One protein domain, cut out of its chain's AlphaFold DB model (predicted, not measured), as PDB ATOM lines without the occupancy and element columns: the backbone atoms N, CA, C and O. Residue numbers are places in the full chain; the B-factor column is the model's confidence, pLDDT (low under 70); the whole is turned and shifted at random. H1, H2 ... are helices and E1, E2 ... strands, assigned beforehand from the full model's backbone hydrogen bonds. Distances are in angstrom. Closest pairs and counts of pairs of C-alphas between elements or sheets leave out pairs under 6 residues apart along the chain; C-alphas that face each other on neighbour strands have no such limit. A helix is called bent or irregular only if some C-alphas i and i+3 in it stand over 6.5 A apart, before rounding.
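This is residues 304 to 439 of the 629 residues of an uncharacterized protein of Deltaproteobacteria bacterium (UniProt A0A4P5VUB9). Short helices crossing at steep angles form a compact cluster with H2 and H3 nearest its middle; at one end of the longest axis the bent helix H7 folds back as a V, its arm H7b packing on H1 and H2, and at the other the hairpin E1 and E2 reaches out. H4, H5 and H6 follow one another along one side. The printed part has 136 residues, with seven named helices and two named strands in the order H1 E1 E2 H2 H3 H4 H5 H6 H7, the sheet E1 - E2 is antiparallel, and the class is mostly helix. The whole is compact, with a radius of gyration of the C-alphas of 14.5 A and spans of 43 by 34 by 34 A.

H1, residues 307 to 318, is the hub, touching four helices. E1, residues 321 to 327, and E2, residues 332 to 339, form an antiparallel hairpin; N 324 and O 335 are within hydrogen-bond range at 3.0 A. H2, residues 340 to 349, touches H1 with H1 residues 314 to 318 alone, closest C-alphas Ala 318 and Ala 341, 4.6 A. H3, residues 359 to 367, touches H2, closest C-alphas Ala 343 and Thr 366, 6.3 A, only just about perpendicular at 72 degrees. H4, residues 373 to 382, and H5, residues 390 to 395, form a helical hairpin, closest C-alphas Ala 380 and Glu 390, 5.3 A. H5 touches H1, closest C-alphas Ser 310 and Asp 395, 5.3 A. H6, residues 397 to 403, touches H3, closest C-alphas Gly 359 and Ile 399, 5.1 A. H7, residues 408 to 437, was assigned as one helix by its hydrogen bonds but is bent, C-alphas 420 and 423 being 8.8 A apart, with arms H7a, 408 to 420, and H7b, 423 to 437; H7b is irregular, C-alphas 423 and 426 being 7.9 A apart. H7b touches H1 with H1 residues 312 to 317 alone, closest C-alphas His 316 and Gly 433, 4.1 A. H7a touches H6 only at the corner, closest C-alphas Leu 402 and Leu 411, 5.5 A. Every O i to N i+4 pair is within hydrogen-bond range in H1, H2, H3, H4, H5 and H7a; H7b has 9 of 11, and H6 0 of 3 but 4 of 4 O i to N i+3 pairs.

H1 begins at C-alpha 307 (35.937, -2.302, -4.985) and is 15.9 A long. E1 measures 19.5 A, E2 20.7 A, H7a 18.4 A and H7b 23.7 A, ending at C-alpha 437 (28.457, -13.177, -15.960).

The C-alphas of Val 330 and His 438 are farthest apart, at 43.2 A. The printed part has no cut and no long link. Its mean pLDDT is 90.4; residue 356 alone is under 70.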
ATOM      1  N   ALA A 304      33.718 -10.756   1.231       90.31
ATOM      2  CA  ALA A 304      32.976  -9.547   0.883       90.31
ATOM      3  C   ALA A 304      33.451  -9.009  -0.469       90.31
ATOM      4  O   ALA A 304      34.630  -9.126  -0.790       90.31
ATOM      5  N   ASP A 305      32.542  -8.375  -1.210       93.50
ATOM      6  CA  ASP A 305      32.887  -7.745  -2.481       93.50
ATOM      7  C   ASP A 305      33.939  -6.655  -2.274       93.50
ATOM      8  O   ASP A 305      33.794  -5.754  -1.435       93.50
ATOM      9  N   THR A 306      34.976  -6.714  -3.090       95.50
ATOM     10  CA  THR A 306      35.981  -5.669  -3.202       95.50
ATOM     11  C   THR A 306      35.450  -4.502  -4.041       95.50
ATOM     12  O   THR A 306      34.381  -4.565  -4.667       95.50
ATOM     13  N   ALA A 307      36.205  -3.410  -4.088       96.31
ATOM     14  CA  ALA A 307      35.937  -2.302  -4.985       96.31
ATOM     15  C   ALA A 307      36.055  -2.734  -6.451       96.31
ATOM     16  O   ALA A 307      35.268  -2.263  -7.265       96.31
ATOM     17  N   LEU A 308      36.973  -3.645  -6.791       95.62
ATOM     18  CA  LEU A 308      37.106  -4.165  -8.153       95.62
ATOM     19  C   LEU A 308      35.902  -5.033  -8.557       95.62
ATOM     20  O   LEU A 308      35.330  -4.794  -9.620       95.62
ATOM     21  N   VAL A 309      35.451  -5.960  -7.704       95.50
ATOM     22  CA  VAL A 309      34.221  -6.746  -7.942       95.50
ATOM     23  C   VAL A 309      33.012  -5.829  -8.084       95.50
ATOM     24  O   VAL A 309      32.232  -5.972  -9.028       95.50
ATOM     25  N   SER A 310      32.886  -4.843  -7.195       97.06
ATOM     26  CA  SER A 310      31.804  -3.855  -7.247       97.06
ATOM     27  C   SER A 310      31.854  -3.017  -8.531       97.06
ATOM     28  O   SER A 310      30.812  -2.751  -9.119       97.06
ATOM     29  N   LEU A 311      33.046  -2.643  -9.009       96.88
ATOM     30  CA  LEU A 311      33.228  -1.870 -10.240       96.88
ATOM     31  C   LEU A 311      32.854  -2.679 -11.486       96.88
ATOM     32  O   LEU A 311      32.174  -2.172 -12.378       96.88
ATOM     33  N   VAL A 312      33.267  -3.945 -11.557       97.19
ATOM     34  CA  VAL A 312      32.914  -4.819 -12.684       97.19
ATOM     35  C   VAL A 312      31.413  -5.128 -12.677       97.19
ATOM     36  O   VAL A 312      30.775  -5.044 -13.726       97.19
ATOM     37  N   ARG A 313      30.824  -5.392 -11.501       97.00
ATOM     38  CA  ARG A 313      29.371  -5.563 -11.348       97.00
ATOM     39  C   ARG A 313      28.600  -4.302 -11.736       97.00
ATOM     40  O   ARG A 313      27.621  -4.408 -12.465       97.00
ATOM     41  N   LEU A 314      29.073  -3.118 -11.339       97.25
ATOM     42  CA  LEU A 314      28.486  -1.842 -11.749       97.25
ATOM     43  C   LEU A 314      28.389  -1.745 -13.273       97.25
ATOM     44  O   LEU A 314      27.334  -1.390 -13.795       97.25
ATOM     45  N   PHE A 315      29.468  -2.061 -13.995       96.88
ATOM     46  CA  PHE A 315      29.441  -2.024 -15.455       96.88
ATOM     47  C   PHE A 315      28.549  -3.107 -16.051       96.88
ATOM     48  O   PHE A 315      27.841  -2.804 -17.004       96.88
ATOM     49  N   HIS A 316      28.514  -4.312 -15.479       96.75
ATOM     50  CA  HIS A 316      27.582  -5.365 -15.887       96.75
ATOM     51  C   HIS A 316      26.115  -4.918 -15.746       96.75
ATOM     52  O   HIS A 316      25.376  -4.905 -16.732       96.75
ATOM     53  N   ASP A 317      25.705  -4.469 -14.556       96.31
ATOM     54  CA  ASP A 317      24.326  -4.057 -14.263       96.31
ATOM     55  C   ASP A 317      23.914  -2.809 -15.064       96.31
ATOM     56  O   ASP A 317      22.756  -2.662 -15.477       96.31
ATOM     57  N   ALA A 318      24.870  -1.917 -15.336       96.25
ATOM     58  CA  ALA A 318      24.672  -0.735 -16.164       96.25
ATOM     59  C   ALA A 318      24.694  -1.029 -17.676       96.25
ATOM     60  O   ALA A 318      24.303  -0.150 -18.452       96.25
ATOM     61  N   ASN A 319      25.126  -2.215 -18.128       96.50
ATOM     62  CA  ASN A 319      25.290  -2.551 -19.550       96.50
ATOM     63  C   ASN A 319      23.954  -2.882 -20.239       96.50
ATOM     64  O   ASN A 319      23.745  -3.937 -20.838       96.50
ATOM     65  N   GLN A 320      22.999  -1.964 -20.134       94.94
ATOM     66  CA  GLN A 320      21.674  -2.088 -20.716       94.94
ATOM     67  C   GLN A 320      21.074  -0.709 -21.023       94.94
ATOM     68  O   GLN A 320      21.440   0.294 -20.401       94.94
ATOM     69  N   PRO A 321      20.135  -0.624 -21.987       93.44
ATOM     70  CA  PRO A 321      19.465   0.629 -22.293       93.44
ATOM     71  C   PRO A 321      18.644   1.168 -21.113       93.44
ATOM     72  O   PRO A 321      17.818   0.444 -20.554       93.44
ATOM     73  N   ILE A 322      18.787   2.456 -20.793       92.38
ATOM     74  CA  ILE A 322      17.967   3.151 -19.797       92.38
ATOM     75  C   ILE A 322      16.973   4.103 -20.469       92.38
ATOM     76  O   ILE A 322      17.338   5.085 -21.115       92.38
ATOM     77  N   THR A 323      15.684   3.813 -20.277       91.94
ATOM     78  CA  THR A 323      14.580   4.700 -20.659       91.94
ATOM     79  C   THR A 323      13.551   4.738 -19.532       91.94
ATOM     80  O   THR A 323      12.828   3.764 -19.310       91.94
ATOM     81  N   CYS A 324      13.473   5.849 -18.798       92.81
ATOM     82  CA  CYS A 324      12.519   6.013 -17.699       92.81
ATOM     83  C   CYS A 324      12.064   7.472 -17.536       92.81
ATOM     84  O   CYS A 324      12.663   8.404 -18.065       92.81
ATOM     85  N   THR A 325      10.961   7.677 -16.812       89.56
ATOM     86  CA  THR A 325      10.431   9.014 -16.509       89.56
ATOM     87  C   THR A 325      10.306   9.180 -15.003       89.56
ATOM     88  O   THR A 325       9.465   8.538 -14.379       89.56
ATOM     89  N   LEU A 326      11.136  10.044 -14.426       83.75
ATOM     90  CA  LEU A 326      11.164  10.334 -12.998       83.75
ATOM     91  C   LEU A 326      10.235  11.507 -12.674       83.75
ATOM     92  O   LEU A 326      10.459  12.626 -13.132       83.75
ATOM     93  N   ASP A 327       9.211  11.263 -11.857       83.38
ATOM     94  CA  ASP A 327       8.346  12.319 -11.321       83.38
ATOM     95  C   ASP A 327       9.036  12.984 -10.117       83.38
ATOM     96  O   ASP A 327       9.034  12.460  -9.001       83.38
ATOM     97  N   LEU A 328       9.619  14.167 -10.335       76.19
ATOM     98  CA  LEU A 328      10.272  14.973  -9.295       76.19
ATOM     99  C   LEU A 328       9.292  15.952  -8.616       76.19
ATOM    100  O   LEU A 328       9.693  17.022  -8.147       76.19
ATOM    101  N   TRP A 329       7.994  15.628  -8.604       77.75
ATOM    102  CA  TRP A 329       6.841  16.384  -8.079       77.75
ATOM    103  C   TRP A 329       6.535  17.711  -8.785       77.75
ATOM    104  O   TRP A 329       5.387  18.168  -8.791       77.75
ATOM    105  N   VAL A 330       7.556  18.377  -9.324       77.88
ATOM    106  CA  VAL A 330       7.473  19.698  -9.962       77.88
ATOM    107  C   VAL A 330       7.746  19.613 -11.467       77.88
ATOM    108  O   VAL A 330       7.299  20.481 -12.216       77.88
ATOM    109  N   THR A 331       8.457  18.574 -11.908       78.94
ATOM    110  CA  THR A 331       8.760  18.278 -13.310       78.94
ATOM    111  C   THR A 331       8.902  16.774 -13.498       78.94
ATOM    112  O   THR A 331       9.337  16.085 -12.577       78.94
ATOM    113  N   ASP A 332       8.582  16.307 -14.699       83.06
ATOM    114  CA  ASP A 332       8.975  14.982 -15.158       83.06
ATOM    115  C   ASP A 332      10.376  15.097 -15.763       83.06
ATOM    116  O   ASP A 332      10.645  16.008 -16.554       83.06
ATOM    117  N   LEU A 333      11.274  14.213 -15.351       81.25
ATOM    118  CA  LEU A 333      12.586  14.038 -15.952       81.25
ATOM    119  C   LEU A 333      12.530  12.793 -16.837       81.25
ATOM    120  O   LEU A 333      12.451  11.673 -16.339       81.25
ATOM    121  N   GLU A 334      12.535  13.002 -18.149       86.25
ATOM    122  CA  GLU A 334      12.673  11.930 -19.132       86.25
ATOM    123  C   GLU A 334      14.161  11.602 -19.290       86.25
ATOM    124  O   GLU A 334      14.947  12.448 -19.719       86.25
ATOM    125  N   VAL A 335      14.537  10.393 -18.883       85.38
ATOM    126  CA  VAL A 335      15.885   9.846 -19.019       85.38
ATOM    127  C   VAL A 335      15.876   8.898 -20.209       85.38
ATOM    128  O   VAL A 335      15.152   7.903 -20.189       85.38
ATOM    129  N   ASP A 336      16.675   9.212 -21.225       90.75
ATOM    130  CA  ASP A 336      16.947   8.359 -22.384       90.75
ATOM    131  C   ASP A 336      18.424   8.529 -22.759       90.75
ATOM    132  O   ASP A 336      18.799   9.492 -23.429       90.75
ATOM    133  N   LEU A 337      19.275   7.647 -22.227       84.94
ATOM    134  CA  LEU A 337      20.735   7.722 -22.390       84.94
ATOM    135  C   LEU A 337      21.285   6.655 -23.342       84.94
ATOM    136  O   LEU A 337      22.493   6.574 -23.545       84.94
ATOM    137  N   GLY A 338      20.427   5.807 -23.915       91.25
ATOM    138  CA  GLY A 338      20.904   4.556 -24.497       91.25
ATOM    139  C   GLY A 338      21.507   3.671 -23.405       91.25
ATOM    140  O   GLY A 338      20.879   3.490 -22.366       91.25
ATOM    141  N   ASN A 339      22.693   3.110 -23.637       94.94
ATOM    142  CA  ASN A 339      23.367   2.208 -22.699       94.94
ATOM    143  C   ASN A 339      24.044   2.985 -21.551       94.94
ATOM    144  O   ASN A 339      24.892   3.843 -21.808       94.94
ATOM    145  N   LEU A 340      23.674   2.689 -20.299       95.19
ATOM    146  CA  LEU A 340      24.171   3.430 -19.134       95.19
ATOM    147  C   LEU A 340      25.673   3.208 -18.887       95.19
ATOM    148  O   LEU A 340      26.372   4.187 -18.639       95.19
ATOM    149  N   ALA A 341      26.183   1.979 -19.000       96.31
ATOM    150  CA  ALA A 341      27.608   1.683 -18.822       96.31
ATOM    151  C   ALA A 341      28.466   2.460 -19.827       96.31
ATOM    152  O   ALA A 341      29.439   3.109 -19.446       96.31
ATOM    153  N   VAL A 342      28.051   2.475 -21.097       96.25
ATOM    154  CA  VAL A 342      28.726   3.242 -22.154       96.25
ATOM    155  C   VAL A 342      28.725   4.730 -21.836       96.25
ATOM    156  O   VAL A 342      29.760   5.381 -21.950       96.25
ATOM    157  N   ALA A 343      27.590   5.272 -21.393       94.31
ATOM    158  CA  ALA A 343      27.489   6.679 -21.030       94.31
ATOM    159  C   ALA A 343      28.373   7.029 -19.813       94.31
ATOM    160  O   ALA A 343      29.010   8.083 -19.806       94.31
ATOM    161  N   ILE A 344      28.470   6.145 -18.813       93.81
ATOM    162  CA  ILE A 344      29.379   6.303 -17.666       93.81
ATOM    163  C   ILE A 344      30.838   6.297 -18.139       93.81
ATOM    164  O   ILE A 344      31.582   7.214 -17.801       93.81
ATOM    165  N   LEU A 345      31.245   5.318 -18.950       94.75
ATOM    166  CA  LEU A 345      32.614   5.200 -19.464       94.75
ATOM    167  C   LEU A 345      33.002   6.370 -20.385       94.75
ATOM    168  O   LEU A 345      34.133   6.848 -20.320       94.75
ATOM    169  N   GLN A 346      32.072   6.877 -21.199       93.38
ATOM    170  CA  GLN A 346      32.272   8.071 -22.030       93.38
ATOM    171  C   GLN A 346      32.442   9.345 -21.202       93.38
ATOM    172  O   GLN A 346      33.238  10.214 -21.556       93.38
ATOM    173  N   ASN A 347      31.696   9.487 -20.105       91.56
ATOM    174  CA  ASN A 347      31.917  10.611 -19.200       91.56
ATOM    175  C   ASN A 347      33.229  10.445 -18.445       91.56
ATOM    176  O   ASN A 347      33.963  11.421 -18.319       91.56
ATOM    177  N   LEU A 348      33.556   9.222 -18.014       91.31
ATOM    178  CA  LEU A 348      34.818   8.926 -17.351       91.31
ATOM    179  C   LEU A 348      35.988   9.302 -18.261       91.31
ATOM    180  O   LEU A 348      36.835  10.067 -17.827       91.31
ATOM    181  N   SER A 349      35.984   8.902 -19.537       91.06
ATOM    182  CA  SER A 349      37.050   9.240 -20.498       91.06
ATOM    183  C   SER A 349      37.234  10.747 -20.746       91.06
ATOM    184  O   SER A 349      38.289  11.167 -21.222       91.06
ATOM    185  N   ALA A 350      36.244  11.575 -20.392       88.75
ATOM    186  CA  ALA A 350      36.307  13.034 -20.473       88.75
ATOM    187  C   ALA A 350      36.750  13.720 -19.162       88.75
ATOM    188  O   ALA A 350      36.947  14.941 -19.156       88.75
ATOM    189  N   VAL A 351      36.897  12.972 -18.062       88.00
ATOM    190  CA  VAL A 351      37.340  13.494 -16.762       88.00
ATOM    191  C   VAL A 351      38.812  13.910 -16.827       88.00
ATOM    192  O   VAL A 351      39.661  13.217 -17.384       88.00
ATOM    193  N   ASP A 352      39.126  15.058 -16.221       85.88
ATOM    194  CA  ASP A 352      40.512  15.449 -15.967       85.88
ATOM    195  C   ASP A 352      41.086  14.541 -14.863       85.88
ATOM    196  O   ASP A 352      40.541  14.563 -13.755       85.88
ATOM    197  N   PRO A 353      42.168  13.776 -15.110       79.81
ATOM    198  CA  PRO A 353      42.746  12.857 -14.125       79.81
ATOM    199  C   PRO A 353      43.170  13.528 -12.813       79.81
ATOM    200  O   PRO A 353      43.316  12.848 -11.802       79.81
ATOM    201  N   ASP A 354      43.385  14.848 -12.813       81.62
ATOM    202  CA  ASP A 354      43.744  15.603 -11.609       81.62
ATOM    203  C   ASP A 354      42.507  16.060 -10.804       81.62
ATOM    204  O   ASP A 354      42.633  16.673  -9.737       81.62
ATOM    205  N   THR A 355      41.300  15.789 -11.307       81.31
ATOM    206  CA  THR A 355      40.029  16.096 -10.649       81.31
ATOM    207  C   THR A 355      39.418  14.812 -10.105       81.31
ATOM    208  O   THR A 355      39.120  13.895 -10.860       81.31
ATOM    209  N   ALA A 356      39.185  14.760  -8.791       64.88
ATOM    210  CA  ALA A 356      38.456  13.649  -8.187       64.88
ATOM    211  C   ALA A 356      37.047  13.570  -8.794       64.88
ATOM    212  O   ALA A 356      36.266  14.518  -8.663       64.88
ATOM    213  N   ALA A 357      36.736  12.454  -9.448       70.00
ATOM    214  CA  ALA A 357      35.392  12.150  -9.906       70.00
ATOM    215  C   ALA A 357      34.693  11.338  -8.817       70.00
ATOM    216  O   ALA A 357      35.153  10.254  -8.464       70.00
ATOM    217  N   SER A 358      33.592  11.867  -8.278       81.06
ATOM    218  CA  SER A 358      32.674  11.039  -7.498       81.06
ATOM    219  C   SER A 358      31.753  10.286  -8.455       81.06
ATOM    220  O   SER A 358      31.242  10.893  -9.392       81.06
ATOM    221  N   GLY A 359      31.479   9.005  -8.210       78.25
ATOM    222  CA  GLY A 359      30.533   8.207  -8.990       78.25
ATOM    223  C   GLY A 359      29.137   8.840  -9.053       78.25
ATOM    224  O   GLY A 359      28.489   8.807 -10.098       78.25
ATOM    225  N   VAL A 360      28.697   9.509  -7.978       79.06
ATOM    226  CA  VAL A 360      27.421  10.252  -7.947       79.06
ATOM    227  C   VAL A 360      27.465  11.487  -8.845       79.06
ATOM    228  O   VAL A 360      26.494  11.755  -9.557       79.06
ATOM    229  N   ASP A 361      28.573  12.230  -8.826       83.75
ATOM    230  CA  ASP A 361      28.757  13.401  -9.687       83.75
ATOM    231  C   ASP A 361      28.869  12.972 -11.156       83.75
ATOM    232  O   ASP A 361      28.219  13.563 -12.013       83.75
ATOM    233  N   LEU A 362      29.592  11.882 -11.436       83.88
ATOM    234  CA  LEU A 362      29.736  11.298 -12.767       83.88
ATOM    235  C   LEU A 362      28.386  10.837 -13.329       83.88
ATOM    236  O   LEU A 362      28.049  11.143 -14.474       83.88
ATOM    237  N   LEU A 363      27.579  10.137 -12.526       82.06
ATOM    238  CA  LEU A 363      26.228   9.745 -12.919       82.06
ATOM    239  C   LEU A 363      25.313  10.970 -13.078       82.06
ATOM    240  O   LEU A 363      24.471  11.004 -13.976       82.06
ATOM    241  N   GLY A 364      25.494  11.997 -12.246       81.19
ATOM    242  CA  GLY A 364      24.808  13.280 -12.378       81.19
ATOM    243  C   GLY A 364      25.104  13.974 -13.704       81.19
ATOM    244  O   GLY A 364      24.177  14.350 -14.425       81.19
ATOM    245  N   ASP A 365      26.378  14.074 -14.070       85.06
ATOM    246  CA  ASP A 365      26.828  14.628 -15.346       85.06
ATOM    247  C   ASP A 365      26.319  13.793 -16.526       85.06
ATOM    248  O   ASP A 365      25.797  14.351 -17.494       85.06
ATOM    249  N   THR A 366      26.344  12.463 -16.392       81.00
ATOM    250  CA  THR A 366      25.787  11.521 -17.376       81.00
ATOM    251  C   THR A 366      24.298  11.764 -17.615       81.00
ATOM    252  O   THR A 366      23.837  11.794 -18.755       81.00
ATOM    253  N   LEU A 367      23.533  11.990 -16.546       79.75
ATOM    254  CA  LEU A 367      22.101  12.278 -16.619       79.75
ATOM    255  C   LEU A 367      21.801  13.740 -16.992       79.75
ATOM    256  O   LEU A 367      20.663  14.062 -17.335       79.75
ATOM    257  N   GLY A 368      22.794  14.632 -16.936       81.00
ATOM    258  CA  GLY A 368      22.634  16.071 -17.137       81.00
ATOM    259  C   GLY A 368      21.956  16.793 -15.965       81.00
ATOM    260  O   GLY A 368      21.385  17.872 -16.161       81.00
ATOM    261  N   TYR A 369      21.989  16.216 -14.757       80.75
ATOM    262  CA  TYR A 369      21.373  16.767 -13.546       80.75
ATOM    263  C   TYR A 369      22.306  16.671 -12.335       80.75
ATOM    264  O   TYR A 369      22.923  15.638 -12.119       80.75
ATOM    265  N   PRO A 370      22.353  17.697 -11.464       81.31
ATOM    266  CA  PRO A 370      23.071  17.585 -10.200       81.31
ATOM    267  C   PRO A 370      22.340  16.591  -9.292       81.31
ATOM    268  O   PRO A 370      21.248  16.884  -8.787       81.31
ATOM    269  N   LEU A 371      22.931  15.415  -9.104       83.06
ATOM    270  CA  LEU A 371      22.393  14.368  -8.248       83.06
ATOM    271  C   LEU A 371      22.995  14.449  -6.848       83.06
ATOM    272  O   LEU A 371      24.035  15.049  -6.602       83.06
ATOM    273  N   THR A 372      22.273  13.868  -5.901       86.44
ATOM    274  CA  THR A 372      22.772  13.607  -4.549       86.44
ATOM    275  C   THR A 372      22.447  12.158  -4.232       86.44
ATOM    276  O   THR A 372      21.454  11.651  -4.761       86.44
ATOM    277  N   THR A 373      23.199  11.522  -3.337       84.88
ATOM    278  CA  THR A 373      22.946  10.133  -2.912       84.88
ATOM    279  C   THR A 373      21.486   9.928  -2.507       84.88
ATOM    280  O   THR A 373      20.817   9.058  -3.035       84.88
ATOM    281  N   ALA A 374      20.910  10.854  -1.731       86.12
ATOM    282  CA  ALA A 374      19.508  10.776  -1.310       86.12
ATOM    283  C   ALA A 374      18.485  10.811  -2.468       86.12
ATOM    284  O   ALA A 374      17.370  10.315  -2.321       86.12
ATOM    285  N   VAL A 375      18.824  11.443  -3.599       85.69
ATOM    286  CA  VAL A 375      17.973  11.428  -4.799       85.69
ATOM    287  C   VAL A 375      18.109  10.090  -5.513       85.69
ATOM    288  O   VAL A 375      17.088   9.531  -5.897       85.69
ATOM    289  N   LEU A 376      19.330   9.569  -5.655       87.25
ATOM    290  CA  LEU A 376      19.584   8.259  -6.255       87.25
ATOM    291  C   LEU A 376      18.931   7.131  -5.452       87.25
ATOM    292  O   LEU A 376      18.200   6.342  -6.038       87.25
ATOM    293  N   ASP A 377      19.067   7.140  -4.125       88.62
ATOM    294  CA  ASP A 377      18.399   6.192  -3.225       88.62
ATOM    295  C   ASP A 377      16.881   6.233  -3.425       88.62
ATOM    296  O   ASP A 377      16.229   5.208  -3.590       88.62
ATOM    297  N   SER A 378      16.295   7.434  -3.496       87.56
ATOM    298  CA  SER A 378      14.855   7.576  -3.726       87.56
ATOM    299  C   SER A 378      14.423   7.108  -5.119       87.56
ATOM    300  O   SER A 378      13.275   6.685  -5.273       87.56
ATOM    301  N   VAL A 379      15.283   7.226  -6.136       87.25
ATOM    302  CA  VAL A 379      15.024   6.707  -7.487       87.25
ATOM    303  C   VAL A 379      15.073   5.182  -7.471       87.25
ATOM    304  O   VAL A 379      14.121   4.558  -7.946       87.25
ATOM    305  N   ALA A 380      16.100   4.602  -6.855       91.19
ATOM    306  CA  ALA A 380      16.255   3.164  -6.683       91.19
ATOM    307  C   ALA A 380      15.079   2.541  -5.919       91.19
ATOM    308  O   ALA A 380      14.399   1.656  -6.441       91.19
ATOM    309  N   GLU A 381      14.735   3.086  -4.750       91.56
ATOM    310  CA  GLU A 381      13.605   2.626  -3.928       91.56
ATOM    311  C   GLU A 381      12.255   2.722  -4.663       91.56
ATOM    312  O   GLU A 381      11.313   1.976  -4.373       91.56
ATOM    313  N   SER A 382      12.123   3.656  -5.613       90.44
ATOM    314  CA  SER A 382      10.885   3.831  -6.378       90.44
ATOM    315  C   SER A 382      10.659   2.738  -7.428       90.44
ATOM    316  O   SER A 382       9.513   2.521  -7.835       90.44
ATOM    317  N   GLY A 383      11.729   2.082  -7.895       89.56
ATOM    318  CA  GLY A 383      11.701   1.109  -8.991       89.56
ATOM    319  C   GLY A 383      11.277   1.686 -10.350       89.56
ATOM    320  O   GLY A 383      10.914   0.931 -11.252       89.56
ATOM    321  N   VAL A 384      11.263   3.016 -10.506       90.06
ATOM    322  CA  VAL A 384      10.827   3.693 -11.742       90.06
ATOM    323  C   VAL A 384      11.842   3.524 -12.875       90.06
ATOM    324  O   VAL A 384      11.446   3.428 -14.038       90.06
ATOM    325  N   CYS A 385      13.131   3.460 -12.541       91.19
ATOM    326  CA  CYS A 385      14.220   3.171 -13.470       91.19
ATOM    327  C   CYS A 385      14.836   1.823 -13.071       91.19
ATOM    328  O   CYS A 385      15.682   1.815 -12.189       91.19
ATOM    329  N   PRO A 386      14.433   0.691 -13.681       89.19
ATOM    330  CA  PRO A 386      14.859  -0.640 -13.232       89.19
ATOM    331  C   PRO A 386      16.374  -0.865 -13.227       89.19
ATOM    332  O   PRO A 386      16.844  -1.690 -12.462       89.19
ATOM    333  N   VAL A 387      17.108  -0.142 -14.078       91.88
ATOM    334  CA  VAL A 387      18.578  -0.185 -14.153       91.88
ATOM    335  C   VAL A 387      19.221   0.496 -12.940       91.88
ATOM    336  O   VAL A 387      20.268   0.073 -12.484       91.88
ATOM    337  N   ILE A 388      18.603   1.557 -12.409       91.31
ATOM    338  CA  ILE A 388      19.102   2.274 -11.230       91.31
ATOM    339  C   ILE A 388      18.410   1.671 -10.014       91.31
ATOM    340  O   ILE A 388      17.376   2.178  -9.582       91.31
ATOM    341  N   ASP A 389      18.946   0.568  -9.506       94.56
ATOM    342  CA  ASP A 389      18.479  -0.081  -8.284       94.56
ATOM    343  C   ASP A 389      19.404   0.204  -7.085       94.56
ATOM    344  O   ASP A 389      20.358   0.978  -7.175       94.56
ATOM    345  N   GLU A 390      19.077  -0.369  -5.923       94.62
ATOM    346  CA  GLU A 390      19.853  -0.156  -4.694       94.62
ATOM    347  C   GLU A 390      21.292  -0.682  -4.820       94.62
ATOM    348  O   GLU A 390      22.198  -0.122  -4.205       94.62
ATOM    349  N   GLN A 391      21.509  -1.737  -5.613       95.38
ATOM    350  CA  GLN A 391      22.819  -2.354  -5.784       95.38
ATOM    351  C   GLN A 391      23.706  -1.486  -6.676       95.38
ATOM    352  O   GLN A 391      24.801  -1.119  -6.252       95.38
ATOM    353  N   LEU A 392      23.200  -1.060  -7.840       94.69
ATOM    354  CA  LEU A 392      23.920  -0.170  -8.748       94.69
ATOM    355  C   LEU A 392      24.272   1.156  -8.067       94.69
ATOM    356  O   LEU A 392      25.403   1.619  -8.182       94.69
ATOM    357  N   VAL A 393      23.330   1.765  -7.331       94.12
ATOM    358  CA  VAL A 393      23.595   3.025  -6.610       94.12
ATOM    359  C   VAL A 393      24.716   2.854  -5.594       94.12
ATOM    360  O   VAL A 393      25.562   3.735  -5.466       94.12
ATOM    361  N   ALA A 394      24.738   1.727  -4.891       93.94
ATOM    362  CA  ALA A 394      25.764   1.468  -3.904       93.94
ATOM    363  C   ALA A 394      27.122   1.139  -4.554       93.94
ATOM    364  O   ALA A 394      28.157   1.577  -4.061       93.94
ATOM    365  N   ASP A 395      27.136   0.442  -5.691       95.88
ATOM    366  CA  ASP A 395      28.368   0.125  -6.416       95.88
ATOM    367  C   ASP A 395      28.987   1.337  -7.131       95.88
ATOM    368  O   ASP A 395      30.182   1.310  -7.415       95.88
ATOM    369  N   LEU A 396      28.259   2.446  -7.334       93.88
ATOM    370  CA  LEU A 396      28.851   3.716  -7.800       93.88
ATOM    371  C   LEU A 396      29.990   4.209  -6.898       93.88
ATOM    372  O   LEU A 396      30.894   4.884  -7.387       93.88
ATOM    373  N   GLU A 397      29.981   3.867  -5.605       93.88
ATOM    374  CA  GLU A 397      31.067   4.212  -4.677       93.88
ATOM    375  C   GLU A 397      32.401   3.550  -5.067       93.88
ATOM    376  O   GLU A 397      33.465   4.069  -4.736       93.88
ATOM    377  N   SER A 398      32.382   2.460  -5.845       94.88
ATOM    378  CA  SER A 398      33.607   1.855  -6.389       94.88
ATOM    379  C   SER A 398      34.343   2.772  -7.375       94.88
ATOM    380  O   SER A 398      35.571   2.728  -7.445       94.88
ATOM    381  N   ILE A 399      33.638   3.673  -8.073       93.44
ATOM    382  CA  ILE A 399      34.262   4.683  -8.946       93.44
ATOM    383  C   ILE A 399      35.062   5.692  -8.113       93.44
ATOM    384  O   ILE A 399      36.138   6.118  -8.537       93.44
ATOM    385  N   ASP A 400      34.600   6.028  -6.905       93.25
ATOM    386  CA  ASP A 400      35.327   6.940  -6.011       93.25
ATOM    387  C   ASP A 400      36.721   6.383  -5.672       93.25
ATOM    388  O   ASP A 400      37.674   7.149  -5.515       93.25
ATOM    389  N   ARG A 401      36.862   5.049  -5.623       95.00
ATOM    390  CA  ARG A 401      38.123   4.348  -5.332       95.00
ATOM    391  C   ARG A 401      39.163   4.492  -6.445       95.00
ATOM    392  O   ARG A 401      40.358   4.388  -6.175       95.00
ATOM    393  N   LEU A 402      38.746   4.797  -7.677       92.00
ATOM    394  CA  LEU A 402      39.666   5.155  -8.765       92.00
ATOM    395  C   LEU A 402      40.324   6.523  -8.527       92.00
ATOM    396  O   LEU A 402      41.450   6.742  -8.960       92.00
ATOM    397  N   SER A 403      39.652   7.431  -7.812       91.00
ATOM    398  CA  SER A 403      40.179   8.766  -7.490       91.00
ATOM    399  C   SER A 403      41.056   8.791  -6.231       91.00
ATOM    400  O   SER A 403      41.587   9.847  -5.872       91.00
ATOM    401  N   ASP A 404      41.202   7.664  -5.529       93.12
ATOM    402  CA  ASP A 404      42.048   7.601  -4.343       93.12
ATOM    403  C   ASP A 404      43.539   7.693  -4.709       93.12
ATOM    404  O   ASP A 404      43.952   7.215  -5.766       93.12
ATOM    405  N   PRO A 405      44.397   8.258  -3.831       91.69
ATOM    406  CA  PRO A 405      45.820   8.435  -4.134       91.69
ATOM    407  C   PRO A 405      46.558   7.139  -4.494       91.69
ATOM    408  O   PRO A 405      47.556   7.182  -5.205       91.69
ATOM    409  N   SER A 406      46.085   5.998  -3.986       91.88
ATOM    410  CA  SER A 406      46.639   4.672  -4.282       91.88
ATOM    411  C   SER A 406      46.287   4.166  -5.686       91.88
ATOM    412  O   SER A 406      46.980   3.289  -6.186       91.88
ATOM    413  N   SER A 407      45.268   4.740  -6.332       92.12
ATOM    414  CA  SER A 407      44.772   4.355  -7.662       92.12
ATOM    415  C   SER A 407      45.081   5.388  -8.748       92.12
ATOM    416  O   SER A 407      44.681   5.192  -9.892       92.12
ATOM    417  N   GLU A 408      45.780   6.486  -8.435       90.06
ATOM    418  CA  GLU A 408      46.006   7.605  -9.370       90.06
ATOM    419  C   GLU A 408      46.643   7.147 -10.698       90.06
ATOM    420  O   GLU A 408      46.253   7.612 -11.772       90.06
ATOM    421  N   GLY A 409      47.608   6.220 -10.628       89.25
ATOM    422  CA  GLY A 409      48.230   5.607 -11.805       89.25
ATOM    423  C   GLY A 409      47.213   4.837 -12.646       89.25
ATOM    424  O   GLY A 409      47.051   5.130 -13.828       89.25
ATOM    425  N   LEU A 410      46.455   3.941 -12.005       91.56
ATOM    426  CA  LEU A 410      45.408   3.150 -12.648       91.56
ATOM    427  C   LEU A 410      44.330   4.024 -13.299       91.56
ATOM    428  O   LEU A 410      43.964   3.759 -14.439       91.56
ATOM    429  N   LEU A 411      43.846   5.077 -12.630       92.19
ATOM    430  CA  LEU A 411      42.861   5.992 -13.213       92.19
ATOM    431  C   LEU A 411      43.412   6.657 -14.475       92.19
ATOM    432  O   LEU A 411      42.748   6.644 -15.507       92.19
ATOM    433  N   ARG A 412      44.632   7.206 -14.435       91.94
ATOM    434  CA  ARG A 412      45.248   7.822 -15.623       91.94
ATOM    435  C   ARG A 412      45.389   6.833 -16.773       91.94
ATOM    436  O   ARG A 412      45.050   7.177 -17.906       91.94
ATOM    437  N   SER A 413      45.854   5.623 -16.486       92.50
ATOM    438  CA  SER A 413      46.004   4.588 -17.502       92.50
ATOM    439  C   SER A 413      44.644   4.138 -18.047       92.50
ATOM    440  O   SER A 413      44.508   4.023 -19.261       92.50
ATOM    441  N   LEU A 414      43.614   3.992 -17.205       93.19
ATOM    442  CA  LEU A 414      42.239   3.690 -17.624       93.19
ATOM    443  C   LEU A 414      41.670   4.785 -18.535       93.19
ATOM    444  O   LEU A 414      41.087   4.477 -19.568       93.19
ATOM    445  N   LEU A 415      41.866   6.060 -18.199       93.19
ATOM    446  CA  LEU A 415      41.433   7.179 -19.043       93.19
ATOM    447  C   LEU A 415      42.136   7.169 -20.404       93.19
ATOM    448  O   LEU A 415      41.487   7.371 -21.431       93.19
ATOM    449  N   GLY A 416      43.443   6.890 -20.422       93.19
ATOM    450  CA  GLY A 416      44.205   6.709 -21.658       93.19
ATOM    451  C   GLY A 416      43.698   5.530 -22.493       93.19
ATOM    452  O   GLY A 416      43.512   5.678 -23.698       93.19
ATOM    453  N   PHE A 417      43.398   4.400 -21.849       94.69
ATOM    454  CA  PHE A 417      42.826   3.219 -22.493       94.69
ATOM    455  C   PHE A 417      41.453   3.517 -23.107       94.69
ATOM    456  O   PHE A 417      41.224   3.207 -24.272       94.69
ATOM    457  N   LEU A 418      40.555   4.175 -22.366       95.31
ATOM    458  CA  LEU A 418      39.228   4.546 -22.868       95.31
ATOM    459  C   LEU A 418      39.316   5.541 -24.033       95.31
ATOM    460  O   LEU A 418      38.543   5.440 -24.983       95.31
ATOM    461  N   ALA A 419      40.271   6.472 -23.991       93.81
ATOM    462  CA  ALA A 419      40.532   7.381 -25.103       93.81
ATOM    463  C   ALA A 419      41.087   6.653 -26.341       93.81
ATOM    464  O   ALA A 419      40.778   7.050 -27.460       93.81
ATOM    465  N   ALA A 420      41.884   5.597 -26.152       94.31
ATOM    466  CA  ALA A 420      42.393   4.762 -27.238       94.31
ATOM    467  C   ALA A 420      41.320   3.822 -27.822       94.31
ATOM    468  O   ALA A 420      41.336   3.550 -29.021       94.31
ATOM    469  N   ALA A 421      40.378   3.357 -26.996       94.06
ATOM    470  CA  ALA A 421      39.231   2.563 -27.432       94.06
ATOM    471  C   ALA A 421      38.221   3.387 -28.258       94.06
ATOM    472  O   ALA A 421      37.609   2.837 -29.170       94.06
ATOM    473  N   ASP A 422      38.078   4.686 -27.961       90.00
ATOM    474  CA  ASP A 422      37.279   5.692 -28.689       90.00
ATOM    475  C   ASP A 422      35.858   5.212 -29.066       90.00
ATOM    476  O   ASP A 422      34.956   5.192 -28.225       90.00
ATOM    477  N   ASP A 423      35.666   4.778 -30.317       92.94
ATOM    478  CA  ASP A 423      34.393   4.299 -30.870       92.94
ATOM    479  C   ASP A 423      33.950   2.922 -30.320       92.94
ATOM    480  O   ASP A 423      32.832   2.487 -30.601       92.94
ATOM    481  N   HIS A 424      34.795   2.242 -29.534       96.25
ATOM    482  CA  HIS A 424      34.567   0.892 -28.994       96.25
ATOM    483  C   HIS A 424      34.473   0.841 -27.459       96.25
ATOM    484  O   HIS A 424      34.782  -0.173 -26.832       96.25
ATOM    485  N   ILE A 425      34.032   1.929 -26.820       95.38
ATOM    486  CA  ILE A 425      33.751   1.950 -25.370       95.38
ATOM    487  C   ILE A 425      32.655   0.936 -24.978       95.38
ATOM    488  O   ILE A 425      32.669   0.409 -23.865       95.38
ATOM    489  N   ASP A 426      31.725   0.629 -25.881       96.50
ATOM    490  CA  ASP A 426      30.731  -0.434 -25.701       96.50
ATOM    491  C   ASP A 426      31.368  -1.813 -25.518       96.50
ATOM    492  O   ASP A 426      30.989  -2.527 -24.594       96.50
ATOM    493  N   ALA A 427      32.411  -2.134 -26.284       97.00
ATOM    494  CA  ALA A 427      33.157  -3.379 -26.116       97.00
ATOM    495  C   ALA A 427      33.816  -3.493 -24.728       97.00
ATOM    496  O   ALA A 427      33.889  -4.581 -24.164       97.00
ATOM    497  N   VAL A 428      34.259  -2.379 -24.131       96.38
ATOM    498  CA  VAL A 428      34.817  -2.371 -22.764       96.38
ATOM    499  C   VAL A 428      33.743  -2.728 -21.730       96.38
ATOM    500  O   VAL A 428      33.992  -3.539 -20.837       96.38
ATOM    501  N   ALA A 429      32.540  -2.158 -21.869       96.31
ATOM    502  CA  ALA A 429      31.398  -2.501 -21.020       96.31
ATOM    503  C   ALA A 429      30.959  -3.961 -21.219       96.31
ATOM    504  O   ALA A 429      30.679  -4.652 -20.239       96.31
ATOM    505  N   ASP A 430      30.956  -4.448 -22.462       97.69
ATOM    506  CA  ASP A 430      30.624  -5.836 -22.781       97.69
ATOM    507  C   ASP A 430      31.636  -6.808 -22.165       97.69
ATOM    508  O   ASP A 430      31.224  -7.792 -21.554       97.69
ATOM    509  N   VAL A 431      32.941  -6.519 -22.234       97.31
ATOM    510  CA  VAL A 431      33.982  -7.339 -21.591       97.31
ATOM    511  C   VAL A 431      33.779  -7.389 -20.079       97.31
ATOM    512  O   VAL A 431      33.766  -8.481 -19.515       97.31
ATOM    513  N   ALA A 432      33.562  -6.246 -19.419       96.19
ATOM    514  CA  ALA A 432      33.255  -6.219 -17.986       96.19
ATOM    515  C   ALA A 432      31.991  -7.040 -17.663       96.19
ATOM    516  O   ALA A 432      31.974  -7.816 -16.707       96.19
ATOM    517  N   GLY A 433      30.968  -6.934 -18.515       96.75
ATOM    518  CA  GLY A 433      29.749  -7.728 -18.433       96.75
ATOM    519  C   GLY A 433      30.009  -9.233 -18.486       96.75
ATOM    520  O   GLY A 433      29.479  -9.953 -17.641       96.75
ATOM    521  N   GLN A 434      30.847  -9.697 -19.421       97.38
ATOM    522  CA  GLN A 434      31.207 -11.114 -19.556       97.38
ATOM    523  C   GLN A 434      32.091 -11.611 -18.410       97.38
ATOM    524  O   GLN A 434      31.902 -12.728 -17.939       97.38
ATOM    525  N   LEU A 435      33.018 -10.783 -17.913       96.56
ATOM    526  CA  LEU A 435      33.818 -11.125 -16.734       96.56
ATOM    527  C   LEU A 435      32.930 -11.362 -15.503       96.56
ATOM    528  O   LEU A 435      33.191 -12.290 -14.738       96.56
ATOM    529  N   HIS A 436      31.879 -10.555 -15.319       96.00
ATOM    530  CA  HIS A 436      30.922 -10.748 -14.228       96.00
ATOM    531  C   HIS A 436      30.015 -11.967 -14.445       96.00
ATOM    532  O   HIS A 436      29.898 -12.796 -13.545       96.00
ATOM    533  N   GLU A 437      29.405 -12.096 -15.630       96.06
ATOM    534  CA  GLU A 437      28.457 -13.177 -15.960       96.06
ATOM    535  C   GLU A 437      29.093 -14.563 -15.779       96.06
ATOM    536  O   GLU A 437      28.463 -15.479 -15.250       96.06
ATOM    537  N   HIS A 438      30.371 -14.692 -16.151       95.50
ATOM    538  CA  HIS A 438      31.145 -15.930 -16.034       95.50
ATOM    539  C   HIS A 438      31.905 -16.071 -14.707       95.50
ATOM    540  O   HIS A 438      32.727 -16.975 -14.566       95.50
ATOM    541  N   ALA A 439      31.647 -15.194 -13.728       94.44
ATOM    542  CA  ALA A 439      32.297 -15.194 -12.413       94.44
ATOM    543  C   ALA A 439      33.841 -15.242 -12.485       94.44
ATOM    544  O   ALA A 439      34.499 -15.912 -11.691       94.44
TER     545      ALA A 439